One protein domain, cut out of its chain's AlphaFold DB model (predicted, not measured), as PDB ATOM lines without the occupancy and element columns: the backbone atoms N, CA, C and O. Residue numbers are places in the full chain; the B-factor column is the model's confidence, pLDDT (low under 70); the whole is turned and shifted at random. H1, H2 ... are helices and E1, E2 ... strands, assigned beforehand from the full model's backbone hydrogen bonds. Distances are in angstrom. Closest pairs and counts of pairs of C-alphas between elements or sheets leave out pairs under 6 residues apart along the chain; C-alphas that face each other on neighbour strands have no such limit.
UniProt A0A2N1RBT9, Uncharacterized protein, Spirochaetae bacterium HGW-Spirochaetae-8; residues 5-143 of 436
ATOM      1  N   ARG A   5     146.934 129.442 130.584       77.75
ATOM      2  CA  ARG A   5     148.281 129.962 130.276       77.75
ATOM      3  C   ARG A   5     149.336 129.434 131.243       77.75
ATOM      4  O   ARG A   5     150.459 129.156 130.830       77.75
ATOM      5  N   SER A   6     148.973 129.257 132.513       87.62
ATOM      6  CA  SER A   6     149.852 128.671 133.525       87.62
ATOM      7  C   SER A   6     150.131 127.192 133.233       87.62
ATOM      8  O   SER A   6     151.285 126.772 133.302       87.62
ATOM      9  N   GLN A   7     149.119 126.420 132.822       89.50
ATOM     10  CA  GLN A   7     149.282 125.004 132.460       89.50
ATOM     11  C   GLN A   7     150.193 124.808 131.244       89.50
ATOM     12  O   GLN A   7     151.095 123.972 131.293       89.50
ATOM     13  N   VAL A   8     150.017 125.614 130.189       92.19
ATOM     14  CA  VAL A   8     150.887 125.576 128.999       92.19
ATOM     15  C   VAL A   8     152.334 125.914 129.362       92.19
ATOM     16  O   VAL A   8     153.250 125.228 128.924       92.19
ATOM     17  N   HIS A   9     152.560 126.910 130.218       92.69
ATOM     18  CA  HIS A   9     153.914 127.260 130.650       92.69
ATOM     19  C   HIS A   9     154.595 126.133 131.451       92.69
ATOM     20  O   HIS A   9     155.771 125.834 131.238       92.69
ATOM     21  N   ILE A  10     153.863 125.474 132.358       92.56
ATOM     22  CA  ILE A  10     154.373 124.321 133.122       92.56
ATOM     23  C   ILE A  10     154.695 123.147 132.180       92.56
ATOM     24  O   ILE A  10     155.746 122.520 132.311       92.56
ATOM     25  N   TRP A  11     153.829 122.893 131.198       94.44
ATOM     26  CA  TRP A  11     154.035 121.890 130.151       94.44
ATOM     27  C   TRP A  11     155.305 122.140 129.330       94.44
ATOM     28  O   TRP A  11     156.138 121.247 129.178       94.44
ATOM     29  N   GLU A  12     155.487 123.363 128.829       93.12
ATOM     30  CA  GLU A  12     156.655 123.724 128.022       93.12
ATOM     31  C   GLU A  12     157.959 123.568 128.815       93.12
ATOM     32  O   GLU A  12     158.940 123.036 128.287       93.12
ATOM     33  N   ARG A  13     157.961 123.961 130.098       93.06
ATOM     34  CA  ARG A  13     159.102 123.756 131.005       93.06
ATOM     35  C   ARG A  13     159.395 122.277 131.242       93.06
ATOM     36  O   ARG A  13     160.559 121.892 131.222       93.06
ATOM     37  N   SER A  14     158.366 121.455 131.429       92.94
ATOM     38  CA  SER A  14     158.513 120.007 131.604       92.94
ATOM     39  C   SER A  14     159.204 119.355 130.400       92.94
ATOM     40  O   SER A  14     160.223 118.681 130.550       92.94
ATOM     41  N   LEU A  15     158.734 119.648 129.182       92.38
ATOM     42  CA  LEU A  15     159.338 119.124 127.952       92.38
ATOM     43  C   LEU A  15     160.751 119.660 127.687       92.38
ATOM     44  O   LEU A  15     161.551 118.994 127.025       92.38
ATOM     45  N   ALA A  16     161.075 120.859 128.174       90.06
ATOM     46  CA  ALA A  16     162.413 121.426 128.032       90.06
ATOM     47  C   ALA A  16     163.471 120.638 128.823       90.06
ATOM     48  O   ALA A  16     164.605 120.539 128.356       90.06
ATOM     49  N   ILE A  17     163.088 120.056 129.967       89.56
ATOM     50  CA  ILE A  17     163.973 119.282 130.855       89.56
ATOM     51  C   ILE A  17     164.318 117.909 130.265       89.56
ATOM     52  O   ILE A  17     165.372 117.356 130.570       89.56
ATOM     53  N   LEU A  18     163.464 117.365 129.392       88.25
ATOM     54  CA  LEU A  18     163.722 116.076 128.755       88.25
ATOM     55  C   LEU A  18     164.994 116.125 127.886       88.25
ATOM     56  O   LEU A  18     165.124 117.037 127.053       88.25
ATOM     57  N   PRO A  19     165.890 115.122 128.007       89.31
ATOM     58  CA  PRO A  19     167.009 114.941 127.090       89.31
ATOM     59  C   PRO A  19     166.534 114.901 125.637       89.31
ATOM     60  O   PRO A  19     165.495 114.315 125.333       89.31
ATOM     61  N   ASP A  20     167.303 115.497 124.724       89.62
ATOM     62  CA  ASP A  20     166.890 115.632 123.323       89.62
ATOM     63  C   ASP A  20     166.651 114.285 122.630       89.62
ATOM     64  O   ASP A  20     165.759 114.186 121.791       89.62
ATOM     65  N   THR A  21     167.392 113.239 123.004       89.56
ATOM     66  CA  THR A  21     167.173 111.871 122.509       89.56
ATOM     67  C   THR A  21     165.775 111.370 122.868       89.56
ATOM     68  O   THR A  21     164.993 111.048 121.976       89.56
ATOM     69  N   ILE A  22     165.427 111.421 124.157       88.12
ATOM     70  CA  ILE A  22     164.119 111.008 124.683       88.12
ATOM     71  C   ILE A  22     163.003 111.860 124.070       88.12
ATOM     72  O   ILE A  22     162.004 111.335 123.583       88.12
ATOM     73  N   PHE A  23     163.185 113.183 124.031       90.88
ATOM     74  CA  PHE A  23     162.206 114.100 123.454       90.88
ATOM     75  C   PHE A  23     161.910 113.781 121.982       90.88
ATOM     76  O   PHE A  23     160.746 113.751 121.578       90.88
ATOM     77  N   LEU A  24     162.941 113.542 121.166       90.44
ATOM     78  CA  LEU A  24     162.765 113.248 119.745       90.44
ATOM     79  C   LEU A  24     162.082 111.901 119.511       90.44
ATOM     80  O   LEU A  24     161.257 111.809 118.598       90.44
ATOM     81  N   ASP A  25     162.387 110.887 120.318       89.12
ATOM     82  CA  ASP A  25     161.745 109.575 120.213       89.12
ATOM     83  C   ASP A  25     160.254 109.656 120.556       89.12
ATOM     84  O   ASP A  25     159.417 109.187 119.784       89.12
ATOM     85  N   ILE A  26     159.902 110.388 121.617       88.94
ATOM     86  CA  ILE A  26     158.502 110.661 121.965       88.94
ATOM     87  C   ILE A  26     157.799 111.437 120.840       88.94
ATOM     88  O   ILE A  26     156.732 111.038 120.374       88.94
ATOM     89  N   VAL A  27     158.387 112.534 120.348       89.88
ATOM     90  CA  VAL A  27     157.780 113.354 119.283       89.88
ATOM     91  C   VAL A  27     157.509 112.533 118.023       89.88
ATOM     92  O   VAL A  27     156.476 112.737 117.379       89.88
ATOM     93  N   ARG A  28     158.404 111.604 117.666       90.38
ATOM     94  CA  ARG A  28     158.217 110.723 116.505       90.38
ATOM     95  C   ARG A  28     156.983 109.838 116.644       90.38
ATOM     96  O   ARG A  28     156.282 109.649 115.651       90.38
ATOM     97  N   ASN A  29     156.682 109.378 117.857       87.81
ATOM     98  CA  ASN A  29     155.503 108.557 118.133       87.81
ATOM     99  C   ASN A  29     154.186 109.337 117.971       87.81
ATOM    100  O   ASN A  29     153.183 108.757 117.565       87.81
ATOM    101  N   PHE A  30     154.184 110.650 118.225       89.56
ATOM    102  CA  PHE A  30     152.970 111.477 118.144       89.56
ATOM    103  C   PHE A  30     152.784 112.211 116.812       89.56
ATOM    104  O   PHE A  30     151.668 112.317 116.310       89.56
ATOM    105  N   ILE A  31     153.860 112.775 116.259       86.88
ATOM    106  CA  ILE A  31     153.814 113.695 115.108       86.88
ATOM    107  C   ILE A  31     154.432 113.047 113.851       86.88
ATOM    108  O   ILE A  31     154.318 113.584 112.747       86.88
ATOM    109  N   GLY A  32     155.051 111.869 113.979       86.62
ATOM    110  CA  GLY A  32     155.674 111.145 112.872       86.62
ATOM    111  C   GLY A  32     157.083 111.649 112.544       86.62
ATOM    112  O   GLY A  32     157.871 111.989 113.425       86.62
ATOM    113  N   LYS A  33     157.450 111.676 111.256       84.75
ATOM    114  CA  LYS A  33     158.815 112.038 110.829       84.75
ATOM    115  C   LYS A  33     159.183 113.464 111.267       84.75
ATOM    116  O   LYS A  33     158.544 114.433 110.861       84.75
ATOM    117  N   VAL A  34     160.263 113.586 112.039       83.81
ATOM    118  CA  VAL A  34     160.809 114.875 112.487       83.81
ATOM    119  C   VAL A  34     161.835 115.387 111.468       83.81
ATOM    120  O   VAL A  34     162.793 114.668 111.181       83.81
ATOM    121  N   PRO A  35     161.668 116.604 110.917       75.94
ATOM    122  CA  PRO A  35     162.627 117.181 109.979       75.94
ATOM    123  C   PRO A  35     163.944 117.542 110.681       75.94
ATOM    124  O   PRO A  35     163.941 118.039 111.806       75.94
ATOM    125  N   THR A  36     165.066 117.314 109.995       74.81
ATOM    126  CA  THR A  36     166.416 117.695 110.436       74.81
ATOM    127  C   THR A  36     166.948 118.857 109.585       74.81
ATOM    128  O   THR A  36     166.869 118.753 108.359       74.81
ATOM    129  N   PRO A  37     167.529 119.923 110.176       80.38
ATOM    130  CA  PRO A  37     167.692 120.166 111.614       80.38
ATOM    131  C   PRO A  37     166.346 120.449 112.304       80.38
ATOM    132  O   PRO A  37     165.463 121.081 111.728       80.38
ATOM    133  N   PHE A  38     166.177 119.953 113.532       85.94
ATOM    134  CA  PHE A  38     164.919 120.090 114.271       85.94
ATOM    135  C   PHE A  38     164.881 121.392 115.083       85.94
ATOM    136  O   PHE A  38     165.915 121.944 115.449       85.94
ATOM    137  N   HIS A  39     163.676 121.867 115.410       88.62
ATOM    138  CA  HIS A  39     163.467 123.045 116.257       88.62
ATOM    139  C   HIS A  39     162.570 122.681 117.449       88.62
ATOM    140  O   HIS A  39     161.342 122.648 117.312       88.62
ATOM    141  N   LYS A  40     163.179 122.399 118.617       89.31
ATOM    142  CA  LYS A  40     162.489 121.912 119.836       89.31
ATOM    143  C   LYS A  40     161.243 122.745 120.188       89.31
ATOM    144  O   LYS A  40     160.172 122.148 120.275       89.31
ATOM    145  N   PRO A  41     161.285 124.096 120.215       90.38
ATOM    146  CA  PRO A  41     160.091 124.900 120.506       90.38
ATOM    147  C   PRO A  41     158.936 124.723 119.507       90.38
ATOM    148  O   PRO A  41     157.769 124.832 119.875       90.38
ATOM    149  N   LEU A  42     159.230 124.445 118.231       90.44
ATOM    150  CA  LEU A  42     158.190 124.256 117.211       90.44
ATOM    151  C   LEU A  42     157.508 122.894 117.385       90.44
ATOM    152  O   LEU A  42     156.287 122.795 117.273       90.44
ATOM    153  N   LEU A  43     158.285 121.858 117.710       92.00
ATOM    154  CA  LEU A  43     157.766 120.529 118.033       92.00
ATOM    155  C   LEU A  43     156.938 120.553 119.327       92.00
ATOM    156  O   LEU A  43     155.837 120.010 119.344       92.00
ATOM    157  N   THR A  44     157.398 121.272 120.354       92.69
ATOM    158  CA  THR A  44     156.643 121.505 121.594       92.69
ATOM    159  C   THR A  44     155.295 122.174 121.325       92.69
ATOM    160  O   THR A  44     154.275 121.721 121.843       92.69
ATOM    161  N   LYS A  45     155.234 123.195 120.458       91.94
ATOM    162  CA  LYS A  45     153.959 123.824 120.061       91.94
ATOM    163  C   LYS A  45     153.013 122.857 119.346       91.94
ATOM    164  O   LYS A  45     151.810 122.882 119.600       91.94
ATOM    165  N   LYS A  46     153.543 121.988 118.476       92.88
ATOM    166  CA  LYS A  46     152.741 120.950 117.809       92.88
ATOM    167  C   LYS A  46     152.163 119.952 118.813       92.88
ATOM    168  O   LYS A  46     150.969 119.679 118.745       92.88
ATOM    169  N   LEU A  47     152.970 119.470 119.763       93.75
ATOM    170  CA  LEU A  47     152.486 118.606 120.845       93.75
ATOM    171  C   LEU A  47     151.427 119.323 121.690       93.75
ATOM    172  O   LEU A  47     150.355 118.779 121.908       93.75
ATOM    173  N   THR A  48     151.677 120.571 122.083       93.94
ATOM    174  CA  THR A  48     150.715 121.386 122.848       93.94
ATOM    175  C   THR A  48     149.371 121.480 122.128       93.94
ATOM    176  O   THR A  48     148.328 121.273 122.739       93.94
ATOM    177  N   THR A  49     149.391 121.730 120.814       93.12
ATOM    178  CA  THR A  49     148.173 121.794 119.992       93.12
ATOM    179  C   THR A  49     147.445 120.453 119.991       93.12
ATOM    180  O   THR A  49     146.246 120.425 120.233       93.12
ATOM    181  N   LEU A  50     148.164 119.344 119.782       94.00
ATOM    182  CA  LEU A  50     147.591 117.995 119.780       94.00
ATOM    183  C   LEU A  50     146.907 117.661 121.116       94.00
ATOM    184  O   LEU A  50     145.735 117.289 121.126       94.00
ATOM    185  N   PHE A  51     147.611 117.866 122.233       93.44
ATOM    186  CA  PHE A  51     147.111 117.615 123.590       93.44
ATOM    187  C   PHE A  51     146.005 118.586 124.031       93.44
ATOM    188  O   PHE A  51     145.368 118.348 125.048       93.44
ATOM    189  N   SER A  52     145.742 119.646 123.261       90.06
ATOM    190  CA  SER A  52     144.627 120.572 123.500       90.06
ATOM    191  C   SER A  52     143.360 120.216 122.709       90.06
ATOM    192  O   SER A  52     142.357 120.911 122.835       90.06
ATOM    193  N   THR A  53     143.386 119.178 121.862       93.12
ATOM    194  CA  THR A  53     142.211 118.778 121.065       93.12
ATOM    195  C   THR A  53     141.339 117.761 121.794       93.12
ATOM    196  O   THR A  53     141.826 116.730 122.260       93.12
ATOM    197  N   ASP A  54     140.024 117.999 121.824       92.19
ATOM    198  CA  ASP A  54     139.067 117.104 122.488       92.19
ATOM    199  C   ASP A  54     139.058 115.687 121.909       92.19
ATOM    200  O   ASP A  54     138.923 114.719 122.654       92.19
ATOM    201  N   GLU A  55     139.237 115.545 120.594       94.12
ATOM    202  CA  GLU A  55     139.295 114.241 119.927       94.12
ATOM    203  C   GLU A  55     140.500 113.415 120.395       94.12
ATOM    204  O   GLU A  55     140.394 112.211 120.644       94.12
ATOM    205  N   PHE A  56     141.665 114.050 120.539       91.88
ATOM    206  CA  PHE A  56     142.848 113.376 121.057       91.88
ATOM    207  C   PHE A  56     142.665 113.000 122.528       91.88
ATOM    208  O   PHE A  56     142.931 111.858 122.900       91.88
ATOM    209  N   LEU A  57     142.141 113.921 123.340       91.62
ATOM    210  CA  LEU A  57     141.884 113.677 124.756       91.62
ATOM    211  C   LEU A  57     140.858 112.557 124.988       91.62
ATOM    212  O   LEU A  57     141.072 111.715 125.855       91.62
ATOM    213  N   ALA A  58     139.807 112.470 124.170       92.88
ATOM    214  CA  ALA A  58     138.834 111.378 124.237       92.88
ATOM    215  C   ALA A  58     139.472 110.006 123.941       92.88
ATOM    216  O   ALA A  58     139.151 109.010 124.591       92.88
ATOM    217  N   ARG A  59     140.417 109.940 122.991       92.38
ATOM    218  CA  ARG A  59     141.183 108.707 122.719       92.38
ATOM    219  C   ARG A  59     142.136 108.354 123.856       92.38
ATOM    220  O   ARG A  59     142.313 107.173 124.158       92.38
ATOM    221  N   VAL A  60     142.745 109.356 124.491       92.19
ATOM    222  CA  VAL A  60     143.560 109.155 125.695       92.19
ATOM    223  C   VAL A  60     142.712 108.525 126.798       92.19
ATOM    224  O   VAL A  60     143.087 107.466 127.286       92.19
ATOM    225  N   GLU A  61     141.548 109.095 127.119       92.44
ATOM    226  CA  GLU A  61     140.635 108.562 128.145       92.44
ATOM    227  C   GLU A  61     140.206 107.119 127.846       92.44
ATOM    228  O   GLU A  61     140.292 106.251 128.716       92.44
ATOM    229  N   ALA A  62     139.817 106.834 126.600       92.31
ATOM    230  CA  ALA A  62     139.375 105.503 126.181       92.31
ATOM    231  C   ALA A  62     140.480 104.431 126.231       92.31
ATOM    232  O   ALA A  62     140.178 103.240 126.240       92.31
ATOM    233  N   SER A  63     141.754 104.837 126.251       92.44
ATOM    234  CA  SER A  63     142.906 103.927 126.294       92.44
ATOM    235  C   SER A  63     143.482 103.725 127.698       92.44
ATOM    236  O   SER A  63     144.511 103.064 127.830       92.44
ATOM    237  N   LEU A  64     142.877 104.301 128.745       95.44
ATOM    238  CA  LEU A  64     143.341 104.119 130.122       95.44
ATOM    239  C   LEU A  64     142.942 102.746 130.669       95.44
ATOM    240  O   LEU A  64     141.756 102.430 130.800       95.44
ATOM    241  N   SER A  65     143.944 101.953 131.043       94.19
ATOM    242  CA  SER A  65     143.737 100.713 131.794       94.19
ATOM    243  C   SER A  65     143.327 100.995 133.256       94.19
ATOM    244  O   SER A  65     143.547 102.102 133.754       94.19
ATOM    245  N   PRO A  66     142.767 100.018 133.997       92.12
ATOM    246  CA  PRO A  66     142.529 100.175 135.435       92.12
ATOM    247  C   PRO A  66     143.807 100.513 136.221       92.12
ATOM    248  O   PRO A  66     143.782 101.368 137.103       92.12
ATOM    249  N   THR A  67     144.940  99.907 135.852       93.00
ATOM    250  CA  THR A  67     146.252 100.208 136.442       93.00
ATOM    251  C   THR A  67     146.709 101.627 136.099       93.00
ATOM    252  O   THR A  67     147.269 102.309 136.954       93.00
ATOM    253  N   ASP A  68     146.434 102.108 134.881       95.38
ATOM    254  CA  ASP A  68     146.754 103.482 134.472       95.38
ATOM    255  C   ASP A  68     146.007 104.480 135.360       95.38
ATOM    256  O   ASP A  68     146.606 105.427 135.864       95.38
ATOM    257  N   LYS A  69     144.709 104.246 135.588       94.75
ATOM    258  CA  LYS A  69     143.884 105.085 136.468       94.75
ATOM    259  C   LYS A  69     144.409 105.072 137.898       94.75
ATOM    260  O   LYS A  69     144.588 106.138 138.471       94.75
ATOM    261  N   GLN A  70     144.757 103.901 138.437       93.38
ATOM    262  CA  GLN A  70     145.380 103.783 139.761       93.38
ATOM    263  C   GLN A  70     146.663 104.606 139.889       93.38
ATOM    264  O   GLN A  70     146.807 105.387 140.831       93.38
ATOM    265  N   LEU A  71     147.580 104.468 138.929       95.44
ATOM    266  CA  LEU A  71     148.856 105.182 138.930       95.44
ATOM    267  C   LEU A  71     148.668 106.691 138.757       95.44
ATOM    268  O   LEU A  71     149.304 107.468 139.463       95.44
ATOM    269  N   LEU A  72     147.777 107.125 137.866       96.56
ATOM    270  CA  LEU A  72     147.488 108.544 137.666       96.56
ATOM    271  C   LEU A  72     146.799 109.148 138.898       96.56
ATOM    272  O   LEU A  72     147.235 110.193 139.379       96.56
ATOM    273  N   SER A  73     145.803 108.474 139.477       94.56
ATOM    274  CA  SER A  73     145.172 108.894 140.736       94.56
ATOM    275  C   SER A  73     146.204 108.989 141.866       94.56
ATOM    276  O   SER A  73     146.263 109.999 142.569       94.56
ATOM    277  N   GLY A  74     147.089 107.993 142.000       93.94
ATOM    278  CA  GLY A  74     148.190 108.011 142.966       93.94
ATOM    279  C   GLY A  74     149.151 109.182 142.743       93.94
ATOM    280  O   GLY A  74     149.459 109.920 143.682       93.94
ATOM    281  N   ALA A  75     149.564 109.417 141.495       94.75
ATOM    282  CA  ALA A  75     150.445 110.521 141.126       94.75
ATOM    283  C   ALA A  75     149.832 111.886 141.451       94.75
ATOM    284  O   ALA A  75     150.529 112.769 141.954       94.75
ATOM    285  N   TYR A  76     148.524 112.049 141.230       93.12
ATOM    286  CA  TYR A  76     147.813 113.269 141.592       93.12
ATOM    287  C   TYR A  76     147.834 113.528 143.102       93.12
ATOM    288  O   TYR A  76     148.160 114.636 143.531       93.12
ATOM    289  N   VAL A  77     147.522 112.511 143.912       91.38
ATOM    290  CA  VAL A  77     147.449 112.658 145.376       91.38
ATOM    291  C   VAL A  77     148.832 112.911 145.986       91.38
ATOM    292  O   VAL A  77     148.973 113.761 146.868       91.38
ATOM    293  N   LEU A  78     149.867 112.225 145.494       91.56
ATOM    294  CA  LEU A  78     151.259 112.457 145.901       91.56
ATOM    295  C   LEU A  78     151.776 113.824 145.414       91.56
ATOM    296  O   LEU A  78     152.597 114.477 146.066       91.56
ATOM    297  N   GLY A  79     151.250 114.292 144.284       89.50
ATOM    298  CA  GLY A  79     151.467 115.597 143.675       89.50
ATOM    299  C   GLY A  79     152.784 115.745 142.913       89.50
ATOM    300  O   GLY A  79     152.788 116.414 141.886       89.50
ATOM    301  N   SER A  80     153.884 115.154 143.388       91.19
ATOM    302  CA  SER A  80     155.152 115.120 142.644       91.19
ATOM    303  C   SER A  80     156.019 113.890 142.971       91.19
ATOM    304  O   SER A  80     157.179 114.072 143.356       91.19
ATOM    305  N   PRO A  81     155.482 112.658 142.902       93.94
ATOM    306  CA  PRO A  81     156.232 111.474 143.310       93.94
ATOM    307  C   PRO A  81     157.347 111.116 142.332       93.94
ATOM    308  O   PRO A  81     157.254 111.381 141.134       93.94
ATOM    309  N   THR A  82     158.370 110.436 142.824       93.38
ATOM    310  CA  THR A  82     159.300 109.678 141.977       93.38
ATOM    311  C   THR A  82     158.635 108.410 141.424       93.38
ATOM    312  O   THR A  82     157.577 107.987 141.901       93.38
ATOM    313  N   GLN A  83     159.259 107.767 140.430       93.69
ATOM    314  CA  GLN A  83     158.792 106.464 139.934       93.69
ATOM    315  C   GLN A  83     158.732 105.416 141.054       93.69
ATOM    316  O   GLN A  83     157.731 104.711 141.178       93.69
ATOM    317  N   ASP A  84     159.771 105.349 141.889       93.06
ATOM    318  CA  ASP A  84     159.874 104.373 142.975       93.06
ATOM    319  C   ASP A  84     158.782 104.592 144.033       93.06
ATOM    320  O   ASP A  84     158.147 103.634 144.468       93.06
ATOM    321  N   GLU A  85     158.510 105.849 144.405       93.69
ATOM    322  CA  GLU A  85     157.420 106.206 145.329       93.69
ATOM    323  C   GLU A  85     156.044 105.860 144.754       93.69
ATOM    324  O   GLU A  85     155.159 105.398 145.474       93.69
ATOM    325  N   LEU A  86     155.845 106.064 143.450       94.50
ATOM    326  CA  LEU A  86     154.586 105.720 142.796       94.50
ATOM    327  C   LEU A  86     154.396 104.199 142.679       94.50
ATOM    328  O   LEU A  86     153.279 103.700 142.803       94.50
ATOM    329  N   CYS A  87     155.476 103.445 142.475       94.75
ATOM    330  CA  CYS A  87     155.424 101.986 142.446       94.75
ATOM    331  C   CYS A  87     155.229 101.399 143.852       94.75
ATOM    332  O   CYS A  87     154.471 100.443 144.032       94.75
ATOM    333  N   SER A  88     155.881 101.958 144.872       92.38
ATOM    334  CA  SER A  88     155.850 101.399 146.225       92.38
ATOM    335  C   SER A  88     154.438 101.376 146.822       92.38
ATOM    336  O   SER A  88     154.081 100.383 147.460       92.38
ATOM    337  N   ILE A  89     153.597 102.382 146.545       92.31
ATOM    338  CA  ILE A  89     152.221 102.459 147.072       92.31
ATOM    339  C   ILE A  89     151.295 101.328 146.586       92.31
ATOM    340  O   ILE A  89     150.298 101.034 147.251       92.31
ATOM    341  N   PHE A  90     151.635 100.664 145.472       90.69
ATOM    342  CA  PHE A  90     150.861  99.562 144.874       90.69
ATOM    343  C   PHE A  90     151.602  98.214 144.865       90.69
ATOM    344  O   PHE A  90     151.078  97.217 144.356       90.69
ATOM    345  N   SER A  91     152.804  98.163 145.444       87.19
ATOM    346  CA  SER A  91     153.680  96.982 145.431       87.19
ATOM    347  C   SER A  91     153.077  95.749 146.120       87.19
ATOM    348  O   SER A  91     153.395  94.620 145.756       87.19
ATOM    349  N   ASP A  92     152.119  95.952 147.028       84.56
ATOM    350  CA  ASP A  92     151.390  94.868 147.691       84.56
ATOM    351  C   ASP A  92     150.383  94.146 146.749       84.56
ATOM    352  O   ASP A  92     149.827  93.115 147.123       84.56
ATOM    353  N   SER A  93     150.052  94.671 145.550       84.44
ATOM    354  CA  SER A  93     149.072  94.060 144.590       84.44
ATOM    355  C   SER A  93     149.711  93.626 143.309       84.44
ATOM    356  O   SER A  93     149.327  92.612 142.736       84.44
ATOM    357  N   ILE A  94     150.580  94.483 142.801       89.31
ATOM    358  CA  ILE A  94     151.107  94.380 141.461       89.31
ATOM    359  C   ILE A  94     152.612  94.288 141.631       89.31
ATOM    360  O   ILE A  94     153.203  95.018 142.426       89.31
ATOM    361  N   SER A  95     153.229  93.369 140.892       93.69
ATOM    362  CA  SER A  95     154.676  93.218 140.942       93.69
ATOM    363  C   SER A  95     155.362  94.536 140.576       93.69
ATOM    364  O   SER A  95     154.911  95.251 139.676       93.69
ATOM    365  N   TYR A  96     156.477  94.834 141.244       94.00
ATOM    366  CA  TYR A  96     157.231  96.061 140.998       94.00
ATOM    367  C   TYR A  96     157.594  96.235 139.517       94.00
ATOM    368  O   TYR A  96     157.402  97.308 138.961       94.00
ATOM    369  N   ALA A  97     158.035  95.162 138.850       94.12
ATOM    370  CA  ALA A  97     158.391  95.197 137.430       94.12
ATOM    371  C   ALA A  97     157.201  95.590 136.534       94.12
ATOM    372  O   ALA A  97     157.353  96.375 135.600       94.12
ATOM    373  N   THR A  98     156.000  95.083 136.832       94.94
ATOM    374  CA  THR A  98     154.777  95.449 136.101       94.94
ATOM    375  C   THR A  98     154.387  96.907 136.348       94.94
ATOM    376  O   THR A  98     153.991  97.598 135.408       94.94
ATOM    377  N   LEU A  99     154.509  97.388 137.590       95.38
ATOM    378  CA  LEU A  99     154.241  98.787 137.936       95.38
ATOM    379  C   LEU A  99     155.221  99.724 137.236       95.38
ATOM    380  O   LEU A  99     154.788 100.655 136.568       95.38
ATOM    381  N   GLN A 100     156.516  99.424 137.307       95.75
ATOM    382  CA  GLN A 100     157.561 100.214 136.667       95.75
ATOM    383  C   GLN A 100     157.339 100.309 135.153       95.75
ATOM    384  O   GLN A 100     157.360 101.406 134.602       95.75
ATOM    385  N   GLN A 101     157.037  99.190 134.486       96.12
ATOM    386  CA  GLN A 101     156.708  99.210 133.059       96.12
ATOM    387  C   GLN A 101     155.462 100.058 132.768       96.12
ATOM    388  O   GLN A 101     155.423 100.780 131.776       96.12
ATOM    389  N   SER A 102     154.445  99.994 133.631       96.50
ATOM    390  CA  SER A 102     153.226 100.797 133.474       96.50
ATOM    391  C   SER A 102     153.512 102.294 133.629       96.50
ATOM    392  O   SER A 102     153.001 103.090 132.847       96.50
ATOM    393  N   VAL A 103     154.372 102.683 134.577       96.50
ATOM    394  CA  VAL A 103     154.819 104.075 134.748       96.50
ATOM    395  C   VAL A 103     155.586 104.561 133.516       96.50
ATOM    396  O   VAL A 103     155.245 105.614 132.982       96.50
ATOM    397  N   VAL A 104     156.524 103.763 132.992       94.56
ATOM    398  CA  VAL A 104     157.255 104.088 131.750       94.56
ATOM    399  C   VAL A 104     156.293 104.266 130.574       94.56
ATOM    400  O   VAL A 104     156.383 105.252 129.846       94.56
ATOM    401  N   ASN A 105     155.305 103.379 130.421       94.94
ATOM    402  CA  ASN A 105     154.294 103.503 129.367       94.94
ATOM    403  C   ASN A 105     153.472 104.802 129.498       94.94
ATOM    404  O   ASN A 105     153.090 105.404 128.492       94.94
ATOM    405  N   LEU A 106     153.173 105.245 130.727       96.69
ATOM    406  CA  LEU A 106     152.488 106.519 130.977       96.69
ATOM    407  C   LEU A 106     153.374 107.728 130.637       96.69
ATOM    408  O   LEU A 106     152.847 108.733 130.155       96.69
ATOM    409  N   GLU A 107     154.688 107.637 130.847       94.56
ATOM    410  CA  GLU A 107     155.655 108.663 130.435       94.56
ATOM    411  C   GLU A 107     155.811 108.741 128.913       94.56
ATOM    412  O   GLU A 107     155.752 109.829 128.338       94.56
ATOM    413  N   GLU A 108     155.913 107.597 128.231       92.25
ATOM    414  CA  GLU A 108     155.958 107.529 126.764       92.25
ATOM    415  C   GLU A 108     154.683 108.099 126.125       92.25
ATOM    416  O   GLU A 108     154.738 108.755 125.082       92.25
ATOM    417  N   ARG A 109     153.531 107.902 126.781       93.38
ATOM    418  CA  ARG A 109     152.240 108.491 126.390       93.38
ATOM    419  C   ARG A 109     152.093 109.964 126.791       93.38
ATOM    420  O   ARG A 109     151.053 110.555 126.497       93.38
ATOM    421  N   LEU A 110     153.101 110.559 127.439       94.88
ATOM    422  CA  LEU A 110     153.087 111.922 127.983       94.88
ATOM    423  C   LEU A 110     151.879 112.190 128.897       94.88
ATOM    424  O   LEU A 110     151.334 113.296 128.914       94.88
ATOM    425  N   LEU A 111     151.433 111.172 129.636       95.88
ATOM    426  CA  LEU A 111     150.410 111.303 130.679       95.88
ATOM    427  C   LEU A 111     151.051 111.592 132.030       95.88
ATOM    428  O   LEU A 111     150.525 112.406 132.787       95.88
ATOM    429  N   LEU A 112     152.211 110.986 132.283       96.00
ATOM    430  CA  LEU A 112     153.154 111.414 133.307       96.00
ATOM    431  C   LEU A 112     154.311 112.144 132.630       96.00
ATOM    432  O   LEU A 112     154.781 111.737 131.572       96.00
ATOM    433  N   VAL A 113     154.749 113.247 133.219       94.75
ATOM    434  CA  VAL A 113     155.873 114.041 132.717       94.75
ATOM    435  C   VAL A 113     156.717 114.565 133.879       94.75
ATOM    436  O   VAL A 113     156.192 114.704 134.987       94.75
ATOM    437  N   PRO A 114     158.001 114.901 133.664       93.19
ATOM    438  CA  PRO A 114     158.842 115.453 134.720       93.19
ATOM    439  C   PRO A 114     158.260 116.753 135.275       93.19
ATOM    440  O   PRO A 114     157.912 117.662 134.518       93.19
ATOM    441  N   ASN A 115     158.183 116.875 136.594       92.31
ATOM    442  CA  ASN A 115     157.768 118.104 137.243       92.31
ATOM    443  C   ASN A 115     158.936 119.112 137.244       92.31
ATOM    444  O   ASN A 115     159.959 118.868 137.895       92.31
ATOM    445  N   PRO A 116     158.800 120.263 136.555       88.56
ATOM    446  CA  PRO A 116     159.876 121.241 136.425       88.56
ATOM    447  C   PRO A 116     160.185 122.015 137.710       88.56
ATOM    448  O   PRO A 116     161.182 122.735 137.751       88.56
ATOM    449  N   ASP A 117     159.331 121.904 138.726       85.38
ATOM    450  CA  ASP A 117     159.475 122.590 140.010       85.38
ATOM    451  C   ASP A 117     160.028 121.663 141.107       85.38
ATOM    452  O   ASP A 117     160.019 122.004 142.291       85.38
ATOM    453  N   THR A 118     160.522 120.479 140.737       78.19
ATOM    454  CA  THR A 118     161.207 119.586 141.678       78.19
ATOM    455  C   THR A 118     162.637 120.088 141.894       78.19
ATOM    456  O   THR A 118     163.455 120.060 140.981       78.19
ATOM    457  N   PHE A 119     162.931 120.586 143.098       53.16
ATOM    458  CA  PHE A 119     164.225 121.196 143.448       53.16
ATOM    459  C   PHE A 119     165.284 120.192 143.946       53.16
ATOM    460  O   PHE A 119     166.410 120.589 144.241       53.16
ATOM    461  N   GLU A 120     164.941 118.906 144.059       52.97
ATOM    462  CA  GLU A 120     165.835 117.849 144.553       52.97
ATOM    463  C   GLU A 120     166.390 116.994 143.402       52.97
ATOM    464  O   GLU A 120     165.842 116.964 142.304       52.97
ATOM    465  N   HIS A 121     167.496 116.287 143.653       46.88
ATOM    466  CA  HIS A 121     168.199 115.439 142.676       46.88
ATOM    467  C   HIS A 121     167.383 114.239 142.148       46.88
ATOM    468  O   HIS A 121     167.891 113.466 141.338       46.88
ATOM    469  N   THR A 122     166.138 114.071 142.589       61.06
ATOM    470  CA  THR A 122     165.195 113.067 142.104       61.06
ATOM    471  C   THR A 122     164.140 113.743 141.229       61.06
ATOM    472  O   THR A 122     163.422 114.646 141.658       61.06
ATOM    473  N   ALA A 123     164.056 113.326 139.965       73.62
ATOM    474  CA  ALA A 123     163.077 113.858 139.024       73.62
ATOM    475  C   ALA A 123     161.666 113.407 139.437       73.62
ATOM    476  O   ALA A 123     161.276 112.263 139.207       73.62
ATOM    477  N   GLY A 124     160.916 114.301 140.081       90.25
ATOM    478  CA  GLY A 124     159.510 114.076 140.393       90.25
ATOM    479  C   GLY A 124     158.669 114.042 139.119       90.25
ATOM    480  O   GLY A 124     158.980 114.717 138.138       90.25
ATOM    481  N   LEU A 125     157.592 113.270 139.139       94.19
ATOM    482  CA  LEU A 125     156.619 113.157 138.060       94.19
ATOM    483  C   LEU A 125     155.362 113.950 138.399       94.19
ATOM    484  O   LEU A 125     154.949 114.030 139.552       94.19
ATOM    485  N   MET A 126     154.708 114.495 137.384       95.06
ATOM    486  CA  MET A 126     153.370 115.068 137.486       95.06
ATOM    487  C   MET A 126     152.491 114.536 136.361       95.06
ATOM    488  O   MET A 126     152.986 114.166 135.295       95.06
ATOM    489  N   ILE A 127     151.175 114.554 136.568       96.38
ATOM    490  CA  ILE A 127     150.245 114.387 135.451       96.38
ATOM    491  C   ILE A 127     150.448 115.554 134.491       96.38
ATOM    492  O   ILE A 127     150.579 116.703 134.925       96.38
ATOM    493  N   ASN A 128     150.444 115.268 133.192       95.44
ATOM    494  CA  ASN A 128     150.528 116.292 132.165       95.44
ATOM    495  C   ASN A 128     149.490 117.410 132.432       95.44
ATOM    496  O   ASN A 128     148.283 117.153 132.500       95.44
ATOM    497  N   PRO A 129     149.938 118.668 132.600       94.81
ATOM    498  CA  PRO A 129     149.076 119.755 133.050       94.81
ATOM    499  C   PRO A 129     148.011 120.146 132.019       94.81
ATOM    500  O   PRO A 129     147.056 120.818 132.392       94.81
ATOM    501  N   LEU A 130     148.150 119.728 130.754       94.81
ATOM    502  CA  LEU A 130     147.138 119.931 129.713       94.81
ATOM    503  C   LEU A 130     145.995 118.908 129.790       94.81
ATOM    504  O   LEU A 130     144.920 119.165 129.259       94.81
ATOM    505  N   VAL A 131     146.211 117.758 130.442       94.12
ATOM    506  CA  VAL A 131     145.213 116.674 130.523       94.12
ATOM    507  C   VAL A 131     144.618 116.511 131.921       94.12
ATOM    508  O   VAL A 131     143.519 115.979 132.052       94.12
ATOM    509  N   VAL A 132     145.318 116.972 132.963       94.06
ATOM    510  CA  VAL A 132     144.975 116.702 134.369       94.06
ATOM    511  C   VAL A 132     143.540 117.082 134.734       94.06
ATOM    512  O   VAL A 132     142.833 116.260 135.305       94.06
ATOM    513  N   ASP A 133     143.076 118.277 134.363       92.50
ATOM    514  CA  ASP A 133     141.736 118.751 134.739       92.50
ATOM    515  C   ASP A 133     140.635 117.887 134.111       92.50
ATOM    516  O   ASP A 133     139.620 117.605 134.746       92.50
ATOM    517  N   ARG A 134     140.861 117.419 132.879       92.88
ATOM    518  CA  ARG A 134     139.933 116.528 132.189       92.88
ATOM    519  C   ARG A 134     139.919 115.142 132.826       92.88
ATOM    520  O   ARG A 134     138.846 114.625 133.113       92.88
ATOM    521  N   LEU A 135     141.095 114.581 133.106       93.75
ATOM    522  CA  LEU A 135     141.200 113.268 133.740       93.75
ATOM    523  C   LEU A 135     140.576 113.254 135.143       93.75
ATOM    524  O   LEU A 135     139.887 112.298 135.480       93.75
ATOM    525  N   LEU A 136     140.736 114.320 135.933       91.38
ATOM    526  CA  LEU A 136     140.071 114.460 137.237       91.38
ATOM    527  C   LEU A 136     138.546 114.532 137.131       91.38
ATOM    528  O   LEU A 136     137.850 114.093 138.039       91.38
ATOM    529  N   ALA A 137     138.021 115.101 136.046       91.44
ATOM    530  CA  ALA A 137     136.582 115.231 135.853       91.44
ATOM    531  C   ALA A 137     135.909 113.919 135.416       91.44
ATOM    532  O   ALA A 137     134.713 113.757 135.649       91.44
ATOM    533  N   SER A 138     136.641 113.011 134.757       88.75
ATOM    534  CA  SER A 138     136.045 111.870 134.046       88.75
ATOM    535  C   SER A 138     136.618 110.499 134.408       88.75
ATOM    536  O   SER A 138     135.934 109.494 134.214       88.75
ATOM    537  N   SER A 139     137.873 110.427 134.858       88.88
ATOM    538  CA  SER A 139     138.661 109.189 134.804       88.88
ATOM    539  C   SER A 139     139.420 108.841 136.079       88.88
ATOM    540  O   SER A 139     139.749 107.668 136.234       88.88
ATOM    541  N   LEU A 140     139.730 109.818 136.936       92.31
ATOM    542  CA  LEU A 140     140.548 109.628 138.135       92.31
ATOM    543  C   LEU A 140     139.709 109.780 139.397       92.31
ATOM    544  O   LEU A 140     139.104 110.829 139.624       92.31
ATOM    545  N   ALA A 141     139.731 108.751 140.234       90.31
ATOM    546  CA  ALA A 141     139.007 108.704 141.491       90.31
ATOM    547  C   ALA A 141     139.885 108.104 142.609       90.31
ATOM    548  O   ALA A 141     140.827 107.347 142.353       90.31
ATOM    549  N   LEU A 142     139.586 108.425 143.873       89.50
ATOM    550  CA  LEU A 142     140.262 107.787 145.018       89.50
ATOM    551  C   LEU A 142     139.842 106.317 145.158       89.50
ATOM    552  O   LEU A 142     140.598 105.487 145.661       89.50
ATOM    553  N   GLU A 143     138.650 105.994 144.671       89.31
ATOM    554  CA  GLU A 143     138.065 104.663 144.588       89.31
ATOM    555  C   GLU A 143     138.908 103.720 143.727       89.31
ATOM    556  O   GLU A 143     138.944 102.519 144.001       89.31
TER     557      GLU A 143
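What this domain is: This is residues 5 to 143 of the 436 residues of an uncharacterized protein of Spirochaetae bacterium HGW-Spirochaetae-8 (UniProt A0A2N1RBT9). A short two-stranded hairpin, E1 and E2, sits in the middle between two groups of three helices: H1, H2 and H3 on one side, H5, H6 and H7 on the other. H4 links the two groups along the chain, and H8, after the hairpin, lies near both H4 and H5. The printed part has 139 residues with eight named helices and two named strands, in the order H1 H2 H3 H4 H5 H6 H7 E1 E2 H8; the sheet, E1 - E2, is antiparallel and the class is mostly helix. The whole is compact, with a radius of gyration of the C-alphas of 14.8 A and spans of 47 by 35 by 27 A.

Where its parts are: Begin at C-alpha 112, (153.154, 111.414, 133.307), where E1 starts; it covers residues 112 to 114, and E2 covers 125 to 127. Then find C-alpha 5 at (148.281, 129.962, 130.276); from there H1 runs 19.0 A to residue 17. H2 is residues 20 to 31, 15.6 A, and H3 residues 40 to 51, 16.4 A. H4, residues 54 to 62, measures 12.2 A. H5, residues 66 to 78, and H7, residues 96 to 108, each measure 18.3 A; H6 is residues 83 to 88. H8, residues 132 to 138, ends at C-alpha 138, (136.045, 111.870, 134.046).

How they stand to each other: Look first at the hairpin of E1 and E2, where N 113 and O 126 are 2.9 A apart and N 126 and O 113 are 2.8 A apart, both within hydrogen-bond range. The closest C-alphas of H1 and E1 are those of Ser 14 and Pro 114, 5.5 A; of H5 and E2, Ala 75 and Met 126, 6.5 A; of H7 and E1, Leu 106 and Leu 112, 5.5 A. H2 touches H3 at a steep tilt of 40 degrees, the same way, closest at C-alphas 27 and 43, 7.3 A. H1 and H3 only just touch, with 3 pairs of C-alphas within 8 A, closest at 12 and 44, 6.8 A. H6 and H7 form a helical hairpin, closest at C-alphas 87 and 99, 5.7 A. H5 touches H7 about perpendicular, at 81 degrees, closest at C-alphas 68 and 102, 7.1 A. H4 and H8 are close but not clearly touching, closest at C-alphas 61 and 135, 7.3 A. H5 and H8 are near each other, and H1 and H5 are apart. In each of the eight helices every O i to N i+4 pair is within hydrogen-bond range.

The domain as a whole: The C-alphas of Pro 37 and Asp 92, the two farthest apart, are 47.0 A apart. The printed part has no cut, and no link is long. The mean pLDDT of the printed part is 90.3; look for low confidence, under 70, at residues 119 to 122, between E1 and E2.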